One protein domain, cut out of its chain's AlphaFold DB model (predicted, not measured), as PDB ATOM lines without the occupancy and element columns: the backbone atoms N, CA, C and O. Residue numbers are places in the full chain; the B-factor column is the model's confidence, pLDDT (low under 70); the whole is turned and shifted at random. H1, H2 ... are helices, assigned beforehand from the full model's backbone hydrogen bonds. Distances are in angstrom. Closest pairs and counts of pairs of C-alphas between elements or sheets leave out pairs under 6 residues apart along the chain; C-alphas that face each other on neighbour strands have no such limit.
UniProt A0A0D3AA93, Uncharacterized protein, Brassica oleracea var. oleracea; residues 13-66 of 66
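This is residues 13 to 66 of the 66 residues of an uncharacterized protein of Brassica oleracea var. oleracea (UniProt A0A0D3AA93). Three helices follow one another in an open, loose zigzag with no shared core: H1 and H2 come together near their ends at the link between them as a V, and H3 sets off from the far end of H2 at a new slant. The first residues of H1, 13 to 23, and the last stretch, residues 61 to 66, stick out free. The printed part has 54 residues with three named helices, in the order H1, H2, H3, and no named strand; its class is all helix. It is loose, with a radius of gyration of the C-alphas of 14.1 A, and spans 39 by 26 by 21 A.

H1, residues 13 to 30, and H2, residues 33 to 48, are close but not clearly touching; their closest C-alphas, those of Leu 28 and Phe 36, are 6.9 A apart. They run opposite ways at a steep tilt of 54 degrees. H2 and H3, residues 54 to 64, are also close but not clearly touching, with the C-alphas of Met 46 and Phe 56 closest at 7.8 A. These two run the same way at a steep tilt of 55 degrees. H1 and H3 are apart. In H1, H2 and H3 every O i to N i+4 pair is within hydrogen-bond range.

H1 begins at C-alpha 13 at (-8.625, 2.087, -15.148) and is 25.7 A long from first to last C-alpha. H2 begins at C-alpha 33 at (4.409, -19.994, -22.123) and is 22.8 A long. H3, 15.1 A long, ends at C-alpha 64 at (-8.879, -8.624, -48.674).

The two C-alphas farthest apart are those of His 14 and Thr 65, at 40.6 A. The printed part has no cut, and both links are tight. The mean pLDDT of the printed part is 72.0; 25 residues are under 70, among them residues 30 to 37 and 50 to 61.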
ATOM      1  N   LEU A  13     -10.016   2.485 -14.954       78.62
ATOM      2  CA  LEU A  13      -8.625   2.087 -15.148       78.62
ATOM      3  C   LEU A  13      -8.227   0.825 -14.363       78.62
ATOM      4  O   LEU A  13      -7.517  -0.023 -14.886       78.62
ATOM      5  N   HIS A  14      -8.649   0.693 -13.104       81.94
ATOM      6  CA  HIS A  14      -8.353  -0.495 -12.309       81.94
ATOM      7  C   HIS A  14      -9.057  -1.726 -12.884       81.94
ATOM      8  O   HIS A  14      -8.404  -2.738 -13.103       81.94
ATOM      9  N   SER A  15     -10.344  -1.621 -13.227       81.81
ATOM     10  CA  SER A  15     -11.078  -2.727 -13.853       81.81
ATOM     11  C   SER A  15     -10.505  -3.113 -15.225       81.81
ATOM     12  O   SER A  15     -10.448  -4.296 -15.547       81.81
ATOM     13  N   GLU A  16     -10.028  -2.149 -16.017       81.31
ATOM     14  CA  GLU A  16      -9.335  -2.405 -17.288       81.31
ATOM     15  C   GLU A  16      -8.002  -3.143 -17.087       81.31
ATOM     16  O   GLU A  16      -7.704  -4.091 -17.813       81.31
ATOM     17  N   VAL A  17      -7.216  -2.761 -16.075       84.81
ATOM     18  CA  VAL A  17      -5.949  -3.435 -15.740       84.81
ATOM     19  C   VAL A  17      -6.189  -4.851 -15.214       84.81
ATOM     20  O   VAL A  17      -5.478  -5.776 -15.609       84.81
ATOM     21  N   GLU A  18      -7.199  -5.049 -14.368       83.31
ATOM     22  CA  GLU A  18      -7.594  -6.372 -13.871       83.31
ATOM     23  C   GLU A  18      -8.083  -7.275 -15.011       83.31
ATOM     24  O   GLU A  18      -7.683  -8.436 -15.092       83.31
ATOM     25  N   ALA A  19      -8.878  -6.736 -15.943       84.50
ATOM     26  CA  ALA A  19      -9.333  -7.467 -17.123       84.50
ATOM     27  C   ALA A  19      -8.165  -7.860 -18.041       84.50
ATOM     28  O   ALA A  19      -8.114  -8.993 -18.524       84.50
ATOM     29  N   LEU A  20      -7.198  -6.957 -18.246       84.00
ATOM     30  CA  LEU A  20      -5.994  -7.246 -19.023       84.00
ATOM     31  C   LEU A  20      -5.147  -8.336 -18.357       84.00
ATOM     32  O   LEU A  20      -4.722  -9.276 -19.030       84.00
ATOM     33  N   ARG A  21      -4.937  -8.249 -17.037       86.75
ATOM     34  CA  ARG A  21      -4.193  -9.268 -16.288       86.75
ATOM     35  C   ARG A  21      -4.882 -10.626 -16.387       86.75
ATOM     36  O   ARG A  21      -4.226 -11.610 -16.712       86.75
ATOM     37  N   TRP A  22      -6.197 -10.662 -16.187       85.06
ATOM     38  CA  TRP A  22      -6.984 -11.887 -16.292       85.06
ATOM     39  C   TRP A  22      -6.903 -12.508 -17.691       85.06
ATOM     40  O   TRP A  22      -6.719 -13.717 -17.818       85.06
ATOM     41  N   ALA A  23      -6.974 -11.696 -18.751       83.56
ATOM     42  CA  ALA A  23      -6.827 -12.179 -20.122       83.56
ATOM     43  C   ALA A  23      -5.438 -12.790 -20.361       83.56
ATOM     44  O   ALA A  23      -5.334 -13.883 -20.915       83.56
ATOM     45  N   MET A  24      -4.373 -12.128 -19.900       82.19
ATOM     46  CA  MET A  24      -3.004 -12.637 -20.023       82.19
ATOM     47  C   MET A  24      -2.802 -13.938 -19.235       82.19
ATOM     48  O   MET A  24      -2.217 -14.883 -19.759       82.19
ATOM     49  N   GLU A  25      -3.319 -14.021 -18.008       80.75
ATOM     50  CA  GLU A  25      -3.261 -15.225 -17.169       80.75
ATOM     51  C   GLU A  25      -4.055 -16.385 -17.782       80.75
ATOM     52  O   GLU A  25      -3.558 -17.507 -17.833       80.75
ATOM     53  N   SER A  26      -5.252 -16.122 -18.309       76.44
ATOM     54  CA  SER A  26      -6.085 -17.118 -18.989       76.44
ATOM     55  C   SER A  26      -5.409 -17.642 -20.259       76.44
ATOM     56  O   SER A  26      -5.286 -18.851 -20.465       76.44
ATOM     57  N   MET A  27      -4.858 -16.751 -21.083       73.06
ATOM     58  CA  MET A  27      -4.094 -17.153 -22.264       73.06
ATOM     59  C   MET A  27      -2.861 -17.981 -21.888       73.06
ATOM     60  O   MET A  27      -2.554 -18.950 -22.583       73.06
ATOM     61  N   LEU A  28      -2.187 -17.663 -20.780       72.12
ATOM     62  CA  LEU A  28      -1.052 -18.436 -20.269       72.12
ATOM     63  C   LEU A  28      -1.471 -19.800 -19.694       72.12
ATOM     64  O   LEU A  28      -0.723 -20.766 -19.808       72.12
ATOM     65  N   GLN A  29      -2.659 -19.910 -19.097       71.44
ATOM     66  CA  GLN A  29      -3.203 -21.189 -18.622       71.44
ATOM     67  C   GLN A  29      -3.586 -22.122 -19.779       71.44
ATOM     68  O   GLN A  29      -3.493 -23.341 -19.648       71.44
ATOM     69  N   HIS A  30      -3.991 -21.560 -20.919       67.69
ATOM     70  CA  HIS A  30      -4.439 -22.317 -22.089       67.69
ATOM     71  C   HIS A  30      -3.363 -22.516 -23.169       67.69
ATOM     72  O   HIS A  30      -3.590 -23.258 -24.124       67.69
ATOM     73  N   SER A  31      -2.187 -21.898 -23.034       62.97
ATOM     74  CA  SER A  31      -1.095 -22.014 -24.002       62.97
ATOM     75  C   SER A  31       0.251 -22.231 -23.316       62.97
ATOM     76  O   SER A  31       0.500 -21.776 -22.206       62.97
ATOM     77  N   THR A  32       1.159 -22.955 -23.968       66.94
ATOM     78  CA  THR A  32       2.523 -23.108 -23.455       66.94
ATOM     79  C   THR A  32       3.181 -21.726 -23.420       66.94
ATOM     80  O   THR A  32       3.211 -21.044 -24.436       66.94
ATOM     81  N   CYS A  33       3.756 -21.308 -22.288       64.00
ATOM     82  CA  CYS A  33       4.409 -19.994 -22.123       64.00
ATOM     83  C   CYS A  33       5.356 -19.613 -23.293       64.00
ATOM     84  O   CYS A  33       5.443 -18.452 -23.694       64.00
ATOM     85  N   HIS A  34       5.997 -20.612 -23.913       63.44
ATOM     86  CA  HIS A  34       6.817 -20.458 -25.116       63.44
ATOM     87  C   HIS A  34       6.040 -19.983 -26.359       63.44
ATOM     88  O   HIS A  34       6.512 -19.104 -27.082       63.44
ATOM     89  N   SER A  35       4.848 -20.531 -26.616       64.00
ATOM     90  CA  SER A  35       4.021 -20.103 -27.744       64.00
ATOM     91  C   SER A  35       3.462 -18.706 -27.501       64.00
ATOM     92  O   SER A  35       3.545 -17.887 -28.405       64.00
ATOM     93  N   PHE A  36       3.014 -18.379 -26.284       64.12
ATOM     94  CA  PHE A  36       2.549 -17.028 -25.944       64.12
ATOM     95  C   PHE A  36       3.634 -15.965 -26.159       64.12
ATOM     96  O   PHE A  36       3.390 -14.967 -26.829       64.12
ATOM     97  N   GLY A  37       4.856 -16.196 -25.663       67.44
ATOM     98  CA  GLY A  37       5.974 -15.269 -25.876       67.44
ATOM     99  C   GLY A  37       6.322 -15.079 -27.357       67.44
ATOM    100  O   GLY A  37       6.619 -13.962 -27.786       67.44
ATOM    101  N   THR A  38       6.228 -16.151 -28.147       71.31
ATOM    102  CA  THR A  38       6.431 -16.107 -29.603       71.31
ATOM    103  C   THR A  38       5.312 -15.315 -30.279       71.31
ATOM    104  O   THR A  38       5.591 -14.358 -30.996       71.31
ATOM    105  N   TYR A  39       4.053 -15.605 -29.943       68.44
ATOM    106  CA  TYR A  39       2.888 -14.885 -30.452       68.44
ATOM    107  C   TYR A  39       2.924 -13.401 -30.099       68.44
ATOM    108  O   TYR A  39       2.687 -12.591 -30.980       68.44
ATOM    109  N   CYS A  40       3.258 -13.009 -28.865       72.88
ATOM    110  CA  CYS A  40       3.360 -11.598 -28.482       72.88
ATOM    111  C   CYS A  40       4.460 -10.863 -29.253       72.88
ATOM    112  O   CYS A  40       4.263  -9.719 -29.665       72.88
ATOM    113  N   LYS A  41       5.611 -11.507 -29.472       75.81
ATOM    114  CA  LYS A  41       6.698 -10.946 -30.280       75.81
ATOM    115  C   LYS A  41       6.263 -10.756 -31.734       75.81
ATOM    116  O   LYS A  41       6.515  -9.692 -32.299       75.81
ATOM    117  N   ASP A  42       5.565 -11.737 -32.294       70.19
ATOM    118  CA  ASP A  42       5.031 -11.680 -33.654       70.19
ATOM    119  C   ASP A  42       3.920 -10.629 -33.779       70.19
ATOM    120  O   ASP A  42       3.877  -9.899 -34.762       70.19
ATOM    121  N   LEU A  43       3.083 -10.460 -32.750       73.81
ATOM    122  CA  LEU A  43       2.026  -9.442 -32.688       73.81
ATOM    123  C   LEU A  43       2.607  -8.025 -32.642       73.81
ATOM    124  O   LEU A  43       2.142  -7.133 -33.346       73.81
ATOM    125  N   ILE A  44       3.662  -7.810 -31.852       79.19
ATOM    126  CA  ILE A  44       4.384  -6.530 -31.809       79.19
ATOM    127  C   ILE A  44       5.079  -6.259 -33.147       79.19
ATOM    128  O   ILE A  44       5.083  -5.117 -33.610       79.19
ATOM    129  N   ALA A  45       5.664  -7.283 -33.773       73.56
ATOM    130  CA  ALA A  45       6.264  -7.160 -35.097       73.56
ATOM    131  C   ALA A  45       5.211  -6.793 -36.153       73.56
ATOM    132  O   ALA A  45       5.441  -5.879 -36.930       73.56
ATOM    133  N   MET A  46       4.034  -7.414 -36.099       69.75
ATOM    134  CA  MET A  46       2.888  -7.173 -36.980       69.75
ATOM    135  C   MET A  46       2.278  -5.772 -36.826       69.75
ATOM    136  O   MET A  46       1.870  -5.170 -37.814       69.75
ATOM    137  N   ILE A  47       2.244  -5.228 -35.603       71.94
ATOM    138  CA  ILE A  47       1.828  -3.836 -35.342       71.94
ATOM    139  C   ILE A  47       2.828  -2.836 -35.946       71.94
ATOM    140  O   ILE A  47       2.438  -1.744 -36.354       71.94
ATOM    141  N   LYS A  48       4.118  -3.188 -35.994       74.38
ATOM    142  CA  LYS A  48       5.183  -2.331 -36.540       74.38
ATOM    143  C   LYS A  48       5.337  -2.451 -38.057       74.38
ATOM    144  O   LYS A  48       5.612  -1.451 -38.711       74.38
ATOM    145  N   ASP A  49       5.175  -3.652 -38.599       73.81
ATOM    146  CA  ASP A  49       5.188  -3.961 -40.026       73.81
ATOM    147  C   ASP A  49       4.258  -5.156 -40.273       73.81
ATOM    148  O   ASP A  49       4.538  -6.286 -39.866       73.81
ATOM    149  N   SER A  50       3.140  -4.911 -40.955       62.16
ATOM    150  CA  SER A  50       2.105  -5.922 -41.194       62.16
ATOM    151  C   SER A  50       2.607  -7.134 -41.987       62.16
ATOM    152  O   SER A  50       2.010  -8.207 -41.892       62.16
ATOM    153  N   ARG A  51       3.723  -7.006 -42.724       63.38
ATOM    154  CA  ARG A  51       4.354  -8.098 -43.486       63.38
ATOM    155  C   ARG A  51       5.364  -8.921 -42.686       63.38
ATOM    156  O   ARG A  51       5.843  -9.935 -43.188       63.38
ATOM    157  N   ALA A  52       5.676  -8.537 -41.449       65.69
ATOM    158  CA  ALA A  52       6.649  -9.246 -40.618       65.69
ATOM    159  C   ALA A  52       6.123 -10.575 -40.036       65.69
ATOM    160  O   ALA A  52       6.915 -11.380 -39.552       65.69
ATOM    161  N   CYS A  53       4.810 -10.828 -40.097       64.94
ATOM    162  CA  CYS A  53       4.202 -12.091 -39.680       64.94
ATOM    163  C   CYS A  53       3.540 -12.784 -40.888       64.94
ATOM    164  O   CYS A  53       2.431 -12.405 -41.275       64.94
ATOM    165  N   PRO A  54       4.177 -13.812 -41.482       63.59
ATOM    166  CA  PRO A  54       3.668 -14.468 -42.689       63.59
ATOM    167  C   PRO A  54       2.266 -15.059 -42.506       63.59
ATOM    168  O   PRO A  54       1.426 -14.951 -43.391       63.59
ATOM    169  N   SER A  55       1.976 -15.627 -41.330       68.06
ATOM    170  CA  SER A  55       0.673 -16.235 -41.033       68.06
ATOM    171  C   SER A  55      -0.458 -15.209 -40.922       68.06
ATOM    172  O   SER A  55      -1.607 -15.526 -41.232       68.06
ATOM    173  N   PHE A  56      -0.153 -13.979 -40.501       64.00
ATOM    174  CA  PHE A  56      -1.118 -12.886 -40.479       64.00
ATOM    175  C   PHE A  56      -1.289 -12.251 -41.853       64.00
ATOM    176  O   PHE A  56      -2.421 -11.990 -42.242       64.00
ATOM    177  N   ALA A  57      -0.201 -12.074 -42.607       64.44
ATOM    178  CA  ALA A  57      -0.260 -11.599 -43.986       64.44
ATOM    179  C   ALA A  57      -1.176 -12.493 -44.837       64.44
ATOM    180  O   ALA A  57      -2.073 -11.982 -45.496       64.44
ATOM    181  N   THR A  58      -1.052 -13.820 -44.718       66.81
ATOM    182  CA  THR A  58      -1.954 -14.765 -45.399       66.81
ATOM    183  C   THR A  58      -3.404 -14.641 -44.925       66.81
ATOM    184  O   THR A  58      -4.325 -14.716 -45.730       66.81
ATOM    185  N   LYS A  59      -3.649 -14.430 -43.623       68.56
ATOM    186  CA  LYS A  59      -5.015 -14.225 -43.108       68.56
ATOM    187  C   LYS A  59      -5.624 -12.893 -43.557       68.56
ATOM    188  O   LYS A  59      -6.823 -12.853 -43.802       68.56
ATOM    189  N   LEU A  60      -4.824 -11.833 -43.667       64.50
ATOM    190  CA  LEU A  60      -5.246 -10.540 -44.206       64.50
ATOM    191  C   LEU A  60      -5.554 -10.630 -45.697       64.50
ATOM    192  O   LEU A  60      -6.597 -10.151 -46.113       64.50
ATOM    193  N   GLU A  61      -4.696 -11.287 -46.473       68.06
ATOM    194  CA  GLU A  61      -4.888 -11.490 -47.911       68.06
ATOM    195  C   GLU A  61      -6.182 -12.265 -48.202       68.06
ATOM    196  O   GLU A  61      -6.918 -11.912 -49.115       68.06
ATOM    197  N   ILE A  62      -6.531 -13.253 -47.367       72.56
ATOM    198  CA  ILE A  62      -7.821 -13.964 -47.439       72.56
ATOM    199  C   ILE A  62      -9.009 -13.034 -47.141       72.56
ATOM    200  O   ILE A  62     -10.067 -13.193 -47.736       72.56
ATOM    201  N   ILE A  63      -8.859 -12.078 -46.221       69.88
ATOM    202  CA  ILE A  63      -9.917 -11.107 -45.894       69.88
ATOM    203  C   ILE A  63     -10.038 -10.034 -46.985       69.88
ATOM    204  O   ILE A  63     -11.139  -9.577 -47.257       69.88
ATOM    205  N   GLU A  64      -8.929  -9.637 -47.610       65.81
ATOM    206  CA  GLU A  64      -8.879  -8.624 -48.674       65.81
ATOM    207  C   GLU A  64      -9.346  -9.163 -50.038       65.81
ATOM    208  O   GLU A  64      -9.780  -8.393 -50.891       65.81
ATOM    209  N   THR A  65      -9.283 -10.482 -50.250       70.06
ATOM    210  CA  THR A  65      -9.746 -11.154 -51.480       70.06
ATOM    211  C   THR A  65     -11.215 -11.608 -51.443       70.06
ATOM    212  O   THR A  65     -11.686 -12.180 -52.429       70.06
ATOM    213  N   LEU A  66     -11.939 -11.342 -50.348       56.56
ATOM    214  CA  LEU A  66     -13.395 -11.526 -50.209       56.56
ATOM    215  C   LEU A  66     -14.157 -10.233 -50.530       56.56
ATOM    216  O   LEU A  66     -15.224 -10.351 -51.176       56.56
TER     217      LEU A  66